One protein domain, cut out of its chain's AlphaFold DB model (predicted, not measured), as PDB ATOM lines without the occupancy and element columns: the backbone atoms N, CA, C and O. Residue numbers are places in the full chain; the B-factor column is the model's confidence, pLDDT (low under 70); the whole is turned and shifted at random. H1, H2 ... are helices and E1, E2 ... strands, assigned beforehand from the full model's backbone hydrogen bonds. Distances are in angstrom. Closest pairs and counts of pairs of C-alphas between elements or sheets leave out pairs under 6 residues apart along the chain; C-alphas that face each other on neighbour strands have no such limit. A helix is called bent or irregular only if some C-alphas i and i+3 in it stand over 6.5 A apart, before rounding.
ATOM      1  N   LEU A  10       8.435  25.170   8.041       84.44
ATOM      2  CA  LEU A  10       6.985  25.078   8.171       84.44
ATOM      3  C   LEU A  10       6.386  24.877   6.773       84.44
ATOM      4  O   LEU A  10       6.645  25.668   5.862       84.44
ATOM      5  N   ILE A  11       5.629  23.805   6.622       87.19
ATOM      6  CA  ILE A  11       4.938  23.425   5.395       87.19
ATOM      7  C   ILE A  11       3.449  23.278   5.689       87.19
ATOM      8  O   ILE A  11       3.023  23.127   6.833       87.19
ATOM      9  N   THR A  12       2.642  23.339   4.642       88.25
ATOM     10  CA  THR A  12       1.211  23.048   4.748       88.25
ATOM     11  C   THR A  12       0.958  21.544   4.861       88.25
ATOM     12  O   THR A  12       1.791  20.728   4.461       88.25
ATOM     13  N   GLU A  13      -0.228  21.154   5.339       86.88
ATOM     14  CA  GLU A  13      -0.649  19.745   5.332       86.88
ATOM     15  C   GLU A  13      -0.589  19.147   3.914       86.88
ATOM     16  O   GLU A  13      -0.127  18.023   3.725       86.88
ATOM     17  N   ALA A  14      -1.011  19.909   2.899       86.69
ATOM     18  CA  ALA A  14      -0.973  19.471   1.507       86.69
ATOM     19  C   ALA A  14       0.461  19.171   1.039       86.69
ATOM     20  O   ALA A  14       0.704  18.142   0.409       86.69
ATOM     21  N   GLU A  15       1.423  20.027   1.394       85.44
ATOM     22  CA  GLU A  15       2.844  19.796   1.121       85.44
ATOM     23  C   GLU A  15       3.391  18.601   1.903       85.44
ATOM     24  O   GLU A  15       4.127  17.796   1.340       85.44
ATOM     25  N   ALA A  16       3.006  18.437   3.169       86.06
ATOM     26  CA  ALA A  16       3.434  17.301   3.977       86.06
ATOM     27  C   ALA A  16       2.941  15.980   3.385       86.06
ATOM     28  O   ALA A  16       3.725  15.052   3.196       86.06
ATOM     29  N   ARG A  17       1.662  15.918   3.002       84.38
ATOM     30  CA  ARG A  17       1.072  14.764   2.314       84.38
ATOM     31  C   ARG A  17       1.748  14.503   0.976       84.38
ATOM     32  O   ARG A  17       2.006  13.347   0.657       84.38
ATOM     33  N   TYR A  18       2.085  15.549   0.222       84.94
ATOM     34  CA  TYR A  18       2.839  15.413  -1.021       84.94
ATOM     35  C   TYR A  18       4.236  14.829  -0.773       84.94
ATOM     36  O   TYR A  18       4.643  13.903  -1.468       84.94
ATOM     37  N   ILE A  19       4.956  15.309   0.244       81.19
ATOM     38  CA  ILE A  19       6.285  14.803   0.616       81.19
ATOM     39  C   ILE A  19       6.208  13.363   1.132       81.19
ATOM     40  O   ILE A  19       7.089  12.575   0.819       81.19
ATOM     41  N   ILE A  20       5.164  12.990   1.875       80.25
ATOM     42  CA  ILE A  20       4.945  11.604   2.314       80.25
ATOM     43  C   ILE A  20       4.631  10.699   1.113       80.25
ATOM     44  O   ILE A  20       5.169   9.601   1.016       80.25
ATOM     45  N   ALA A  21       3.777  11.151   0.191       80.44
ATOM     46  CA  ALA A  21       3.311  10.352  -0.944       80.44
ATOM     47  C   ALA A  21       4.353  10.213  -2.068       80.44
ATOM     48  O   ALA A  21       4.413   9.178  -2.729       80.44
ATOM     49  N   HIS A  22       5.158  11.252  -2.298       75.25
ATOM     50  CA  HIS A  22       6.167  11.310  -3.362       75.25
ATOM     51  C   HIS A  22       7.602  11.242  -2.845       75.25
ATOM     52  O   HIS A  22       8.545  11.203  -3.639       75.25
ATOM     53  N   GLY A  23       7.788  11.252  -1.528       66.56
ATOM     54  CA  GLY A  23       9.084  11.078  -0.907       66.56
ATOM     55  C   GLY A  23       9.603   9.695  -1.239       66.56
ATOM     56  O   GLY A  23       9.127   8.697  -0.715       66.56
ATOM     57  N   THR A  24      10.641   9.638  -2.065       61.06
ATOM     58  CA  THR A  24      11.431   8.429  -2.334       61.06
ATOM     59  C   THR A  24      12.249   7.989  -1.118       61.06
ATOM     60  O   THR A  24      13.289   7.352  -1.275       61.06
ATOM     61  N   ALA A  25      11.841   8.394   0.086       54.16
ATOM     62  CA  ALA A  25      12.525   8.070   1.312       54.16
ATOM     63  C   ALA A  25      12.495   6.553   1.456       54.16
ATOM     64  O   ALA A  25      11.443   5.934   1.623       54.16
ATOM     65  N   SER A  26      13.688   5.972   1.356       51.22
ATOM     66  CA  SER A  26      13.976   4.651   1.890       51.22
ATOM     67  C   SER A  26      13.303   4.548   3.257       51.22
ATOM     68  O   SER A  26      13.293   5.534   3.997       51.22
ATOM     69  N   SER A  27      12.713   3.396   3.571       54.62
ATOM     70  CA  SER A  27      11.728   3.140   4.640       54.62
ATOM     71  C   SER A  27      12.157   3.492   6.083       54.62
ATOM     72  O   SER A  27      11.570   3.008   7.046       54.62
ATOM     73  N   SER A  28      13.222   4.269   6.269       54.41
ATOM     74  CA  SER A  28      13.863   4.629   7.528       54.41
ATOM     75  C   SER A  28      14.211   6.124   7.660       54.41
ATOM     76  O   SER A  28      14.740   6.509   8.703       54.41
ATOM     77  N   GLU A  29      13.927   6.975   6.666       64.62
ATOM     78  CA  GLU A  29      14.215   8.417   6.737       64.62
ATOM     79  C   GLU A  29      12.967   9.232   7.098       64.62
ATOM     80  O   GLU A  29      11.953   9.229   6.403       64.62
ATOM     81  N   TRP A  30      13.048   9.942   8.222       69.12
ATOM     82  CA  TRP A  30      12.004  10.838   8.700       69.12
ATOM     83  C   TRP A  30      12.022  12.099   7.833       69.12
ATOM     84  O   TRP A  30      12.996  12.846   7.855       69.12
ATOM     85  N   VAL A  31      10.968  12.320   7.044       75.81
ATOM     86  CA  VAL A  31      10.908  13.434   6.076       75.81
ATOM     87  C   VAL A  31      10.036  14.598   6.533       75.81
ATOM     88  O   VAL A  31      10.282  15.739   6.145       75.81
ATOM     89  N   VAL A  32       9.044  14.328   7.379       83.94
ATOM     90  CA  VAL A  32       8.148  15.340   7.939       83.94
ATOM     91  C   VAL A  32       7.832  15.025   9.396       83.94
ATOM     92  O   VAL A  32       7.792  13.860   9.791       83.94
ATOM     93  N   VAL A  33       7.589  16.066  10.185       84.38
ATOM     94  CA  VAL A  33       7.082  15.979  11.559       84.38
ATOM     95  C   VAL A  33       5.797  16.787  11.639       84.38
ATOM     96  O   VAL A  33       5.751  17.931  11.188       84.38
ATOM     97  N   GLN A  34       4.760  16.189  12.215       85.44
ATOM     98  CA  GLN A  34       3.561  16.903  12.627       85.44
ATOM     99  C   GLN A  34       3.683  17.226  14.114       85.44
ATOM    100  O   GLN A  34       3.964  16.338  14.920       85.44
ATOM    101  N   HIS A  35       3.457  18.482  14.478       82.06
ATOM    102  CA  HIS A  35       3.346  18.906  15.865       82.06
ATOM    103  C   HIS A  35       2.114  19.800  16.003       82.06
ATOM    104  O   HIS A  35       2.057  20.873  15.401       82.06
ATOM    105  N   MET A  36       1.127  19.335  16.776       79.38
ATOM    106  CA  MET A  36      -0.233  19.889  16.788       79.38
ATOM    107  C   MET A  36      -0.830  19.918  15.366       79.38
ATOM    108  O   MET A  36      -0.941  18.874  14.721       79.38
ATOM    109  N   ASP A  37      -1.134  21.108  14.852       80.44
ATOM    110  CA  ASP A  37      -1.666  21.367  13.510       80.44
ATOM    111  C   ASP A  37      -0.605  21.898  12.535       80.44
ATOM    112  O   ASP A  37      -0.895  22.247  11.390       80.44
ATOM    113  N   GLN A  38       0.650  21.967  12.979       83.62
ATOM    114  CA  GLN A  38       1.758  22.453  12.172       83.62
ATOM    115  C   GLN A  38       2.575  21.295  11.616       83.62
ATOM    116  O   GLN A  38       2.925  20.344  12.319       83.62
ATOM    117  N   TRP A  39       2.910  21.404  10.334       88.06
ATOM    118  CA  TRP A  39       3.737  20.435   9.636       88.06
ATOM    119  C   TRP A  39       5.110  21.030   9.361       88.06
ATOM    120  O   TRP A  39       5.237  22.177   8.930       88.06
ATOM    121  N   PHE A  40       6.144  20.232   9.590       85.56
ATOM    122  CA  PHE A  40       7.533  20.636   9.436       85.56
ATOM    123  C   PHE A  40       8.249  19.675   8.494       85.56
ATOM    124  O   PHE A  40       8.264  18.467   8.721       85.56
ATOM    125  N   ASP A  41       8.865  20.213   7.445       85.31
ATOM    126  CA  ASP A  41       9.821  19.493   6.607       85.31
ATOM    127  C   ASP A  41      11.160  19.399   7.342       85.31
ATOM    128  O   ASP A  41      11.754  20.424   7.693       85.31
ATOM    129  N   ILE A  42      11.624  18.169   7.559       83.44
ATOM    130  CA  ILE A  42      12.851  17.856   8.300       83.44
ATOM    131  C   ILE A  42      13.885  17.110   7.445       83.44
ATOM    132  O   ILE A  42      14.872  16.607   7.977       83.44
ATOM    133  N   ARG A  43      13.725  17.071   6.113       78.56
ATOM    134  CA  ARG A  43      14.610  16.316   5.194       78.56
ATOM    135  C   ARG A  43      16.082  16.749   5.226       78.56
ATOM    136  O   ARG A  43      16.945  16.029   4.742       78.56
ATOM    137  N   GLY A  44      16.379  17.928   5.776       73.31
ATOM    138  CA  GLY A  44      17.738  18.454   5.958       73.31
ATOM    139  C   GLY A  44      18.307  18.297   7.372       73.31
ATOM    140  O   GLY A  44      19.339  18.905   7.675       73.31
ATOM    141  N   MET A  45      17.621  17.561   8.250       76.69
ATOM    142  CA  MET A  45      17.971  17.420   9.662       76.69
ATOM    143  C   MET A  45      18.479  16.014   9.967       76.69
ATOM    144  O   MET A  45      17.952  15.010   9.500       76.69
ATOM    145  N   THR A  46      19.520  15.939  10.787       78.62
ATOM    146  CA  THR A  46      19.982  14.678  11.367       78.62
ATOM    147  C   THR A  46      19.024  14.207  12.460       78.62
ATOM    148  O   THR A  46      18.284  14.997  13.041       78.62
ATOM    149  N   LYS A  47      19.081  12.918  12.816       76.81
ATOM    150  CA  LYS A  47      18.270  12.362  13.913       76.81
ATOM    151  C   LYS A  47      18.432  13.137  15.228       76.81
ATOM    152  O   LYS A  47      17.447  13.338  15.923       76.81
ATOM    153  N   ALA A  48      19.649  13.584  15.545       79.81
ATOM    154  CA  ALA A  48      19.909  14.400  16.730       79.81
ATOM    155  C   ALA A  48      19.200  15.760  16.645       79.81
ATOM    156  O   ALA A  48      18.491  16.131  17.574       79.81
ATOM    157  N   GLU A  49      19.307  16.446  15.502       79.12
ATOM    158  CA  GLU A  49      18.625  17.726  15.274       79.12
ATOM    159  C   GLU A  49      17.095  17.581  15.322       79.12
ATOM    160  O   GLU A  49      16.418  18.477  15.819       79.12
ATOM    161  N   ILE A  50      16.541  16.469  14.825       80.12
ATOM    162  CA  ILE A  50      15.100  16.178  14.897       80.12
ATOM    163  C   ILE A  50      14.667  16.007  16.355       80.12
ATOM    164  O   ILE A  50      13.683  16.619  16.764       80.12
ATOM    165  N   THR A  51      15.402  15.217  17.143       81.94
ATOM    166  CA  THR A  51      15.112  15.039  18.573       81.94
ATOM    167  C   THR A  51      15.173  16.371  19.315       81.94
ATOM    168  O   THR A  51      14.203  16.729  19.976       81.94
ATOM    169  N   GLU A  52      16.246  17.149  19.132       83.44
ATOM    170  CA  GLU A  52      16.382  18.471  19.758       83.44
ATOM    171  C   GLU A  52      15.241  19.418  19.355       83.44
ATOM    172  O   GLU A  52      14.778  20.217  20.169       83.44
ATOM    173  N   HIS A  53      14.767  19.329  18.108       80.88
ATOM    174  CA  HIS A  53      13.656  20.139  17.621       80.88
ATOM    175  C   HIS A  53      12.328  19.759  18.275       80.88
ATOM    176  O   HIS A  53      11.595  20.646  18.705       80.88
ATOM    177  N   ILE A  54      12.036  18.464  18.404       81.06
ATOM    178  CA  ILE A  54      10.835  17.980  19.095       81.06
ATOM    179  C   ILE A  54      10.875  18.391  20.575       81.06
ATOM    180  O   ILE A  54       9.883  18.892  21.090       81.06
ATOM    181  N   GLU A  55      12.024  18.265  21.243       85.06
ATOM    182  CA  GLU A  55      12.192  18.693  22.641       85.06
ATOM    183  C   GLU A  55      12.048  20.212  22.829       85.06
ATOM    184  O   GLU A  55      11.631  20.677  23.889       85.06
ATOM    185  N   ASP A  56      12.429  21.021  21.839       82.88
ATOM    186  CA  ASP A  56      12.208  22.470  21.871       82.88
ATOM    187  C   ASP A  56      10.725  22.822  21.686       82.88
ATOM    188  O   ASP A  56      10.202  23.665  22.416       82.88
ATOM    189  N   LEU A  57      10.033  22.135  20.768       80.38
ATOM    190  CA  LEU A  57       8.592  22.296  20.552       80.38
ATOM    191  C   LEU A  57       7.786  21.903  21.796       80.38
ATOM    192  O   LEU A  57       6.907  22.658  22.213       80.38
ATOM    193  N   ASP A  58       8.136  20.783  22.428       81.75
ATOM    194  CA  ASP A  58       7.490  20.306  23.653       81.75
ATOM    195  C   ASP A  58       7.748  21.258  24.831       81.75
ATOM    196  O   ASP A  58       6.823  21.653  25.538       81.75
ATOM    197  N   ARG A  59       8.986  21.757  24.983       82.69
ATOM    198  CA  ARG A  59       9.303  22.785  25.989       82.69
ATOM    199  C   ARG A  59       8.538  24.079  25.765       82.69
ATOM    200  O   ARG A  59       8.105  24.696  26.736       82.69
ATOM    201  N   LYS A  60       8.381  24.503  24.512       79.25
ATOM    202  CA  LYS A  60       7.599  25.694  24.178       79.25
ATOM    203  C   LYS A  60       6.125  25.486  24.507       79.25
ATOM    204  O   LYS A  60       5.536  26.361  25.126       79.25
ATOM    205  N   LEU A  61       5.567  24.319  24.186       76.88
ATOM    206  CA  LEU A  61       4.207  23.952  24.570       76.88
ATOM    207  C   LEU A  61       4.028  23.936  26.093       76.88
ATOM    208  O   LEU A  61       3.081  24.522  26.606       76.88
ATOM    209  N   ALA A  62       4.946  23.310  26.825       80.25
ATOM    210  CA  ALA A  62       4.906  23.276  28.281       80.25
ATOM    211  C   ALA A  62       4.999  24.686  28.887       80.25
ATOM    212  O   ALA A  62       4.328  24.973  29.876       80.25
ATOM    213  N   ALA A  63       5.796  25.573  28.284       79.88
ATOM    214  CA  ALA A  63       5.889  26.972  28.684       79.88
ATOM    215  C   ALA A  63       4.602  27.758  28.378       79.88
ATOM    216  O   ALA A  63       4.155  28.502  29.245       79.88
ATOM    217  N   ASP A  64       3.990  27.574  27.204       73.75
ATOM    218  CA  ASP A  64       2.698  28.179  26.838       73.75
ATOM    219  C   ASP A  64       1.578  27.714  27.786       73.75
ATOM    220  O   ASP A  64       0.835  28.531  28.334       73.75
ATOM    221  N   LEU A  65       1.533  26.409  28.074       73.62
ATOM    222  CA  LEU A  65       0.578  25.808  29.005       73.62
ATOM    223  C   LEU A  65       0.781  26.328  30.437       73.62
ATOM    224  O   LEU A  65      -0.183  26.682  31.113       73.62
ATOM    225  N   ALA A  66       2.032  26.409  30.904       76.00
ATOM    226  CA  ALA A  66       2.362  26.939  32.227       76.00
ATOM    227  C   ALA A  66       2.119  28.453  32.341       76.00
ATOM    228  O   ALA A  66       1.822  28.947  33.427       76.00
ATOM    229  N   ALA A  67       2.223  29.189  31.232       73.31
ATOM    230  CA  ALA A  67       1.929  30.615  31.168       73.31
ATOM    231  C   ALA A  67       0.419  30.920  31.175       73.31
ATOM    232  O   ALA A  67       0.047  32.093  31.188       73.31
ATOM    233  N   GLY A  68      -0.449  29.899  31.180       60.22
ATOM    234  CA  GLY A  68      -1.900  30.088  31.122       60.22
ATOM    235  C   GLY A  68      -2.355  30.723  29.809       60.22
ATOM    236  O   GLY A  68      -3.445  31.288  29.747       60.22
TER     237      GLY A  68
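What this domain is: This is residues 10 to 68 of the 73 residues of an uncharacterized protein of Hyphomicrobium nitrativorans NL23 (UniProt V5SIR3). A small antiparallel hairpin, E1 and E2, sits between two helices: the short helix H1 packs along one side of it, and the long helix H2 passes it loosely on the other side, meeting E1 at few places. The far end of H2, residues 62 to 66, sticks out with residues 67 to 68 after it. The printed part has 59 residues, with two named helices and two named strands in the order H1, E1, E2, H2; the sheet is E1 - E2, antiparallel, and the class is mixed, helices and strands. The whole is loose, with a radius of gyration of the C-alphas of 13.0 A, and elongated, spanning 41 by 25 by 15 A.

How they stand to each other: Begin at residues 10 to 11, a short stretch that pairs antiparallel with residues 39 to 40 of E2, the strand of residues 38 to 41. Next comes H1, residues 13 to 22; look from it to E2 and you find 5 pairs of C-alphas within 8 A, the closest those of Glu 13 and Trp 39, 6.2 A apart. From H1 to E1, residues 32 to 35, there are 3 such pairs, and the closest C-alphas are those of Ala 16 and Val 32, 6.5 A apart. E1 and E2 form a hairpin, antiparallel at 157 degrees between their directions; look for N 33 and O 40, 2.9 A apart, and N 40 and O 33, 2.8 A apart, both within hydrogen-bond range. Farther along is H2, residues 47 to 66, with 1 pair of C-alphas within 8 A of E1, those of His 35 and Leu 57, 7.8 A apart. H1 and H2 are apart. In H1 and H2 every O i to N i+4 pair is within hydrogen-bond range.

Where its parts are: Find C-alpha 13 at (-0.649, 19.745, 5.332); from there H1 runs 13.9 A to C-alpha 22. E1 starts at C-alpha 32, (8.148, 15.340, 7.939), and reaches C-alpha 35 after 9.9 A. E2 covers 10.2 A from C-alpha 38 to C-alpha 41. H2 begins at C-alpha 47 and runs 28.3 A to C-alpha 66 at (2.362, 26.939, 32.227). Neither helix is bent.

The domain as a whole: The two C-alphas farthest apart are those of Thr 24 and Gly 68, 42.0 A. The printed part has no cut. The links E1 to E2 and E2 to H2 are tight, and H1 to E1, with 9 residues, is short. Mean pLDDT of the printed part is 78.0; look for values under 70 at residues 23 to 30 and at residue 68.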